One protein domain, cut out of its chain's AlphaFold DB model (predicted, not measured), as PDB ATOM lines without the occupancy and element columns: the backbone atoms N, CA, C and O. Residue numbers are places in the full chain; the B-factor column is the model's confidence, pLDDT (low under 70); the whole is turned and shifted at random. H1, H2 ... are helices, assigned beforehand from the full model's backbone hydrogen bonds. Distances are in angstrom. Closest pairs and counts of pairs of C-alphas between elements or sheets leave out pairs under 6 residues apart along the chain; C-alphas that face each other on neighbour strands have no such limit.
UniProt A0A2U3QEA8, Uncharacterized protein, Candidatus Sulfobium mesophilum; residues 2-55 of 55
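This is residues 2 to 55 of the 55 residues of an uncharacterized protein of Candidatus Sulfobium mesophilum (UniProt A0A2U3QEA8). A looped head of residues 2 to 21, with no named element, leads into a short helix, H1, and a longer helix, H2, then leaves the side of H1 at nearly a right angle, so that the model looks like a wide V. One arm of the V is H1 with the looped head beyond its first residues, and the other is H2, which packs on H1 with residues 36 to 40 alone; residues 44 to 55 stick out. The printed part has 54 residues, with two named helices in the order H1, H2 and no named strand, and its class is all helix. It is only just loose, close to compact, with a radius of gyration of the C-alphas of 12.1 A, and spans 34 by 27 by 16 A.

Residues 22 to 32 form H1, and residues 36 to 53 form H2, the longest helix. H1 and H2 touch, and their closest C-alphas, those of Glu 26 and Pro 36, are 5.0 A apart. Their lines are about perpendicular, at 85 degrees. Centre to centre they are 14.4 A apart. In H1 and H2 every O i to N i+4 pair is within hydrogen-bond range.

The printed part begins at Cys 2, with its C-alpha at (-27.019, 6.660, -28.989). H1 begins at C-alpha 22, at (-34.549, 3.317, -27.940), and is 15.2 A long from first to last C-alpha. H2 is 25.9 A long and ends at C-alpha 53, at (-35.615, 26.737, -40.164).

The two C-alphas farthest apart, those of Gly 15 and Lys 55, are 34.3 A apart. The printed part has no cut, and the link from H1 to H2 is tight, with 3 residues. Residues 44 to 55, of which 44 to 53 belong to H2, stand free. The mean pLDDT of the printed part is 91.7, and residues 53 to 55 are under 70.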
ATOM      1  N   CYS A   2     -25.797   6.841 -28.225       79.06
ATOM      2  CA  CYS A   2     -27.019   6.660 -28.989       79.06
ATOM      3  C   CYS A   2     -27.429   7.927 -29.758       79.06
ATOM      4  O   CYS A   2     -26.576   8.685 -30.222       79.06
ATOM      5  N   TYR A   3     -28.726   8.170 -29.929       89.88
ATOM      6  CA  TYR A   3     -29.260   9.277 -30.724       89.88
ATOM      7  C   TYR A   3     -28.690  10.656 -30.328       89.88
ATOM      8  O   TYR A   3     -28.655  11.548 -31.166       89.88
ATOM      9  N   THR A   4     -28.173  10.807 -29.102       89.44
ATOM     10  CA  THR A   4     -27.485  12.016 -28.616       89.44
ATOM     11  C   THR A   4     -26.188  12.358 -29.365       89.44
ATOM     12  O   THR A   4     -25.938  13.525 -29.632       89.44
ATOM     13  N   CYS A   5     -25.342  11.380 -29.703       87.56
ATOM     14  CA  CYS A   5     -24.065  11.637 -30.397       87.56
ATOM     15  C   CYS A   5     -24.015  11.068 -31.809       87.56
ATOM     16  O   CYS A   5     -23.178  11.481 -32.609       87.56
ATOM     17  N   GLY A   6     -24.907  10.132 -32.128       84.56
ATOM     18  CA  GLY A   6     -24.980   9.552 -33.461       84.56
ATOM     19  C   GLY A   6     -23.920   8.484 -33.729       84.56
ATOM     20  O   GLY A   6     -23.655   8.190 -34.888       84.56
ATOM     21  N   CYS A   7     -23.343   7.843 -32.701       85.25
ATOM     22  CA  CYS A   7     -22.340   6.784 -32.896       85.25
ATOM     23  C   CYS A   7     -22.935   5.431 -33.355       85.25
ATOM     24  O   CYS A   7     -22.238   4.420 -33.366       85.25
ATOM     25  N   GLY A   8     -24.228   5.389 -33.699       86.06
ATOM     26  CA  GLY A   8     -24.886   4.212 -34.279       86.06
ATOM     27  C   GLY A   8     -25.267   3.103 -33.293       86.06
ATOM     28  O   GLY A   8     -25.621   2.015 -33.728       86.06
ATOM     29  N   MET A   9     -25.223   3.357 -31.982       92.88
ATOM     30  CA  MET A   9     -25.600   2.383 -30.946       92.88
ATOM     31  C   MET A   9     -26.888   2.831 -30.237       92.88
ATOM     32  O   MET A   9     -26.796   3.498 -29.204       92.88
ATOM     33  N   PRO A  10     -28.082   2.543 -30.788       91.19
ATOM     34  CA  PRO A  10     -29.338   3.154 -30.345       91.19
ATOM     35  C   PRO A  10     -29.784   2.727 -28.939       91.19
ATOM     36  O   PRO A  10     -30.547   3.459 -28.319       91.19
ATOM     37  N   ASP A  11     -29.281   1.610 -28.413       92.38
ATOM     38  CA  ASP A  11     -29.606   1.102 -27.070       92.38
ATOM     39  C   ASP A  11     -28.544   1.439 -26.008       92.38
ATOM     40  O   ASP A  11     -28.753   1.201 -24.824       92.38
ATOM     41  N   ALA A  12     -27.394   1.993 -26.412       91.00
ATOM     42  CA  ALA A  12     -26.261   2.213 -25.517       91.00
ATOM     43  C   ALA A  12     -26.226   3.648 -24.969       91.00
ATOM     44  O   ALA A  12     -25.809   4.587 -25.667       91.00
ATOM     45  N   ASP A  13     -26.576   3.784 -23.690       87.62
ATOM     46  CA  ASP A  13     -26.525   5.031 -22.918       87.62
ATOM     47  C   ASP A  13     -25.093   5.456 -22.517       87.62
ATOM     48  O   ASP A  13     -24.882   6.576 -22.061       87.62
ATOM     49  N   MET A  14     -24.091   4.594 -22.742       88.62
ATOM     50  CA  MET A  14     -22.668   4.818 -22.427       88.62
ATOM     51  C   MET A  14     -22.398   5.232 -20.977       88.62
ATOM     52  O   MET A  14     -21.451   5.975 -20.721       88.62
ATOM     53  N   GLY A  15     -23.216   4.765 -20.034       90.31
ATOM     54  CA  GLY A  15     -23.040   5.064 -18.616       90.31
ATOM     55  C   GLY A  15     -23.665   6.380 -18.152       90.31
ATOM     56  O   GLY A  15     -23.500   6.724 -16.984       90.31
ATOM     57  N   ASP A  16     -24.404   7.093 -19.013       92.19
ATOM     58  CA  ASP A  16     -25.272   8.199 -18.593       92.19
ATOM     59  C   ASP A  16     -26.723   7.940 -19.035       92.19
ATOM     60  O   ASP A  16     -27.026   8.042 -20.229       92.19
ATOM     61  N   PRO A  17     -27.648   7.664 -18.096       91.31
ATOM     62  CA  PRO A  17     -29.030   7.305 -18.414       91.31
ATOM     63  C   PRO A  17     -29.835   8.447 -19.053       91.31
ATOM     64  O   PRO A  17     -30.949   8.221 -19.518       91.31
ATOM     65  N   ARG A  18     -29.306   9.678 -19.079       91.69
ATOM     66  CA  ARG A  18     -29.949  10.831 -19.735       91.69
ATOM     67  C   ARG A  18     -29.776  10.818 -21.253       91.69
ATOM     68  O   ARG A  18     -30.388  11.631 -21.943       91.69
ATOM     69  N   ASN A  19     -28.934   9.936 -21.785       93.44
ATOM     70  CA  ASN A  19     -28.720   9.826 -23.218       93.44
ATOM     71  C   ASN A  19     -29.951   9.244 -23.938       93.44
ATOM     72  O   ASN A  19     -30.582   8.298 -23.473       93.44
ATOM     73  N   ILE A  20     -30.280   9.802 -25.110       95.00
ATOM     74  CA  ILE A  20     -31.480   9.442 -25.874       95.00
ATOM     75  C   ILE A  20     -31.255   8.090 -26.545       95.00
ATOM     76  O   ILE A  20     -30.505   8.014 -27.518       95.00
ATOM     77  N   THR A  21     -31.917   7.044 -26.060       95.50
ATOM     78  CA  THR A  21     -31.831   5.663 -26.569       95.50
ATOM     79  C   THR A  21     -33.181   5.190 -27.119       95.50
ATOM     80  O   THR A  21     -34.171   5.920 -27.074       95.50
ATOM     81  N   ASN A  22     -33.266   3.952 -27.618       95.69
ATOM     82  CA  ASN A  22     -34.549   3.317 -27.940       95.69
ATOM     83  C   ASN A  22     -35.509   3.310 -26.748       95.69
ATOM     84  O   ASN A  22     -36.691   3.577 -26.943       95.69
ATOM     85  N   LYS A  23     -34.997   3.113 -25.527       95.44
ATOM     86  CA  LYS A  23     -35.798   3.165 -24.301       95.44
ATOM     87  C   LYS A  23     -36.509   4.511 -24.136       95.44
ATOM     88  O   LYS A  23     -37.680   4.546 -23.777       95.44
ATOM     89  N   THR A  24     -35.846   5.616 -24.483       96.19
ATOM     90  CA  THR A  24     -36.466   6.952 -24.473       96.19
ATOM     91  C   THR A  24     -37.677   7.013 -25.406       96.19
ATOM     92  O   THR A  24     -38.715   7.559 -25.037       96.19
ATOM     93  N   PHE A  25     -37.575   6.429 -26.603       97.06
ATOM     94  CA  PHE A  25     -38.691   6.384 -27.553       97.06
ATOM     95  C   PHE A  25     -39.791   5.410 -27.129       97.06
ATOM     96  O   PHE A  25     -40.955   5.690 -27.385       97.06
ATOM     97  N   GLU A  26     -39.461   4.301 -26.468       97.50
ATOM     98  CA  GLU A  26     -40.448   3.367 -25.911       97.50
ATOM     99  C   GLU A  26     -41.292   4.019 -24.809       97.50
ATOM    100  O   GLU A  26     -42.521   3.935 -24.827       97.50
ATOM    101  N   GLU A  27     -40.640   4.710 -23.873       97.50
ATOM    102  CA  GLU A  27     -41.309   5.412 -22.777       97.50
ATOM    103  C   GLU A  27     -42.163   6.578 -23.295       97.50
ATOM    104  O   GLU A  27     -43.319   6.725 -22.889       97.50
ATOM    105  N   ALA A  28     -41.634   7.363 -24.240       97.44
ATOM    106  CA  ALA A  28     -42.369   8.456 -24.870       97.44
ATOM    107  C   ALA A  28     -43.584   7.953 -25.666       97.44
ATOM    108  O   ALA A  28     -44.680   8.489 -25.510       97.44
ATOM    109  N   ALA A  29     -43.413   6.893 -26.462       98.12
ATOM    110  CA  ALA A  29     -44.492   6.289 -27.238       98.12
ATOM    111  C   ALA A  29     -45.618   5.774 -26.331       98.12
ATOM    112  O   ALA A  29     -46.792   6.053 -26.570       98.12
ATOM    113  N   LYS A  30     -45.262   5.112 -25.220       98.19
ATOM    114  CA  LYS A  30     -46.229   4.667 -24.208       98.19
ATOM    115  C   LYS A  30     -47.005   5.834 -23.594       98.19
ATOM    116  O   LYS A  30     -48.211   5.714 -23.401       98.19
ATOM    117  N   ALA A  31     -46.334   6.942 -23.281       98.19
ATOM    118  CA  ALA A  31     -46.983   8.124 -22.715       98.19
ATOM    119  C   ALA A  31     -47.927   8.818 -23.715       98.19
ATOM    120  O   ALA A  31     -48.962   9.345 -23.313       98.19
ATOM    121  N   ALA A  32     -47.585   8.796 -25.006       97.00
ATOM    122  CA  ALA A  32     -48.364   9.408 -26.080       97.00
ATOM    123  C   ALA A  32     -49.452   8.490 -26.675       97.00
ATOM    124  O   ALA A  32     -50.307   8.969 -27.418       97.00
ATOM    125  N   GLY A  33     -49.451   7.194 -26.345       97.62
ATOM    126  CA  GLY A  33     -50.389   6.219 -26.909       97.62
ATOM    127  C   GLY A  33     -50.088   5.840 -28.364       97.62
ATOM    128  O   GLY A  33     -51.008   5.507 -29.104       97.62
ATOM    129  N   GLU A  34     -48.818   5.891 -28.772       97.62
ATOM    130  CA  GLU A  34     -48.342   5.543 -30.120       97.62
ATOM    131  C   GLU A  34     -47.287   4.421 -30.075       97.62
ATOM    132  O   GLU A  34     -46.919   3.927 -29.005       97.62
ATOM    133  N   THR A  35     -46.794   3.984 -31.236       98.31
ATOM    134  CA  THR A  35     -45.702   3.000 -31.318       98.31
ATOM    135  C   THR A  35     -44.316   3.660 -31.224       98.31
ATOM    136  O   THR A  35     -44.141   4.806 -31.649       98.31
ATOM    137  N   PRO A  36     -43.268   2.950 -30.753       97.81
ATOM    138  CA  PRO A  36     -41.900   3.487 -30.739       97.81
ATOM    139  C   PRO A  36     -41.390   3.912 -32.125       97.81
ATOM    140  O   PRO A  36     -40.554   4.809 -32.244       97.81
ATOM    141  N   GLU A  37     -41.877   3.270 -33.191       97.56
ATOM    142  CA  GLU A  37     -41.552   3.641 -34.569       97.56
ATOM    143  C   GLU A  37     -42.189   4.982 -34.967       97.56
ATOM    144  O   GLU A  37     -41.515   5.825 -35.568       97.56
ATOM    145  N   GLU A  38     -43.456   5.208 -34.616       98.12
ATOM    146  CA  GLU A  38     -44.145   6.485 -34.837       98.12
ATOM    147  C   GLU A  38     -43.476   7.618 -34.062       98.12
ATOM    148  O   GLU A  38     -43.160   8.645 -34.664       98.12
ATOM    149  N   ALA A  39     -43.122   7.392 -32.793       98.06
ATOM    150  CA  ALA A  39     -42.390   8.363 -31.982       98.06
ATOM    151  C   ALA A  39     -41.069   8.792 -32.646       98.06
ATOM    152  O   ALA A  39     -40.767   9.984 -32.753       98.06
ATOM    153  N   LYS A  40     -40.299   7.837 -33.188       96.94
ATOM    154  CA  LYS A  40     -39.062   8.122 -33.941       96.94
ATOM    155  C   LYS A  40     -39.330   8.914 -35.222       96.94
ATOM    156  O   LYS A  40     -38.602   9.865 -35.517       96.94
ATOM    157  N   LYS A  41     -40.361   8.549 -35.994       97.75
ATOM    158  CA  LYS A  41     -40.745   9.263 -37.228       97.75
ATOM    159  C   LYS A  41     -41.189  10.696 -36.929       97.75
ATOM    160  O   LYS A  41     -40.763  11.618 -37.628       97.75
ATOM    161  N   ASN A  42     -41.988  10.887 -35.883       97.38
ATOM    162  CA  ASN A  42     -42.477  12.185 -35.429       97.38
ATOM    163  C   ASN A  42     -41.321  13.072 -34.950       97.38
ATOM    164  O   ASN A  42     -41.188  14.207 -35.420       97.38
ATOM    165  N   ALA A  43     -40.423  12.532 -34.121       96.25
ATOM    166  CA  ALA A  43     -39.213  13.226 -33.686       96.25
ATOM    167  C   ALA A  43     -38.332  13.640 -34.876       96.25
ATOM    168  O   ALA A  43     -37.950  14.804 -34.987       96.25
ATOM    169  N   LEU A  44     -38.072  12.733 -35.826       95.56
ATOM    170  CA  LEU A  44     -37.288  13.042 -37.027       95.56
ATOM    171  C   LEU A  44     -37.945  14.130 -37.886       95.56
ATOM    172  O   LEU A  44     -37.252  14.999 -38.419       95.56
ATOM    173  N   LYS A  45     -39.272  14.087 -38.047       96.69
ATOM    174  CA  LYS A  45     -40.032  15.097 -38.797       96.69
ATOM    175  C   LYS A  45     -39.891  16.478 -38.154       96.69
ATOM    176  O   LYS A  45     -39.635  17.441 -38.875       96.69
ATOM    177  N   LEU A  46     -40.017  16.564 -36.828       96.62
ATOM    178  CA  LEU A  46     -39.867  17.815 -36.088       96.62
ATOM    179  C   LEU A  46     -38.428  18.341 -36.147       96.62
ATOM    180  O   LEU A  46     -38.229  19.498 -36.503       96.62
ATOM    181  N   LEU A  47     -37.430  17.487 -35.901       94.88
ATOM    182  CA  LEU A  47     -36.011  17.855 -35.993       94.88
ATOM    183  C   LEU A  47     -35.654  18.383 -37.386       94.88
ATOM    184  O   LEU A  47     -35.027  19.429 -37.507       94.88
ATOM    185  N   LYS A  48     -36.109  17.714 -38.456       94.44
ATOM    186  CA  LYS A  48     -35.914  18.192 -39.835       94.44
ATOM    187  C   LYS A  48     -36.572  19.543 -40.091       94.44
ATOM    188  O   LYS A  48     -36.073  20.271 -40.938       94.44
ATOM    189  N   LYS A  49     -37.702  19.847 -39.449       95.88
ATOM    190  CA  LYS A  49     -38.360  21.150 -39.568       95.88
ATOM    191  C   LYS A  49     -37.525  22.226 -38.869       95.88
ATOM    192  O   LYS A  49     -37.107  23.165 -39.528       95.88
ATOM    193  N   ILE A  50     -37.209  22.021 -37.589       95.94
ATOM    194  CA  ILE A  50     -36.465  22.980 -36.758       95.94
ATOM    195  C   ILE A  50     -35.077  23.263 -37.355       95.94
ATOM    196  O   ILE A  50     -34.750  24.409 -37.621       95.94
ATOM    197  N   LEU A  51     -34.300  22.227 -37.688       93.00
ATOM    198  CA  LEU A  51     -32.942  22.389 -38.234       93.00
ATOM    199  C   LEU A  51     -32.909  22.947 -39.669       93.00
ATOM    200  O   LEU A  51     -31.864  23.393 -40.135       93.00
ATOM    201  N   LYS A  52     -34.021  22.882 -40.415       86.06
ATOM    202  CA  LYS A  52     -34.138  23.554 -41.721       86.06
ATOM    203  C   LYS A  52     -34.529  25.020 -41.583       86.06
ATOM    204  O   LYS A  52     -34.184  25.793 -42.470       86.06
ATOM    205  N   GLU A  53     -35.267  25.362 -40.529       63.81
ATOM    206  CA  GLU A  53     -35.615  26.737 -40.164       63.81
ATOM    207  C   GLU A  53     -34.427  27.473 -39.509       63.81
ATOM    208  O   GLU A  53     -34.405  28.696 -39.519       63.81
ATOM    209  N   GLU A  54     -33.395  26.763 -39.039       57.53
ATOM    210  CA  GLU A  54     -32.100  27.335 -38.617       57.53
ATOM    211  C   GLU A  54     -31.190  27.773 -39.794       57.53
ATOM    212  O   GLU A  54     -29.964  27.674 -39.716       57.53
ATOM    213  N   LYS A  55     -31.764  28.257 -40.903       46.75
ATOM    214  CA  LYS A  55     -31.014  28.820 -42.039       46.75
ATOM    215  C   LYS A  55     -31.331  30.284 -42.285       46.75
ATOM    216  O   LYS A  55     -32.533  30.614 -42.368       46.75
TER     217      LYS A  55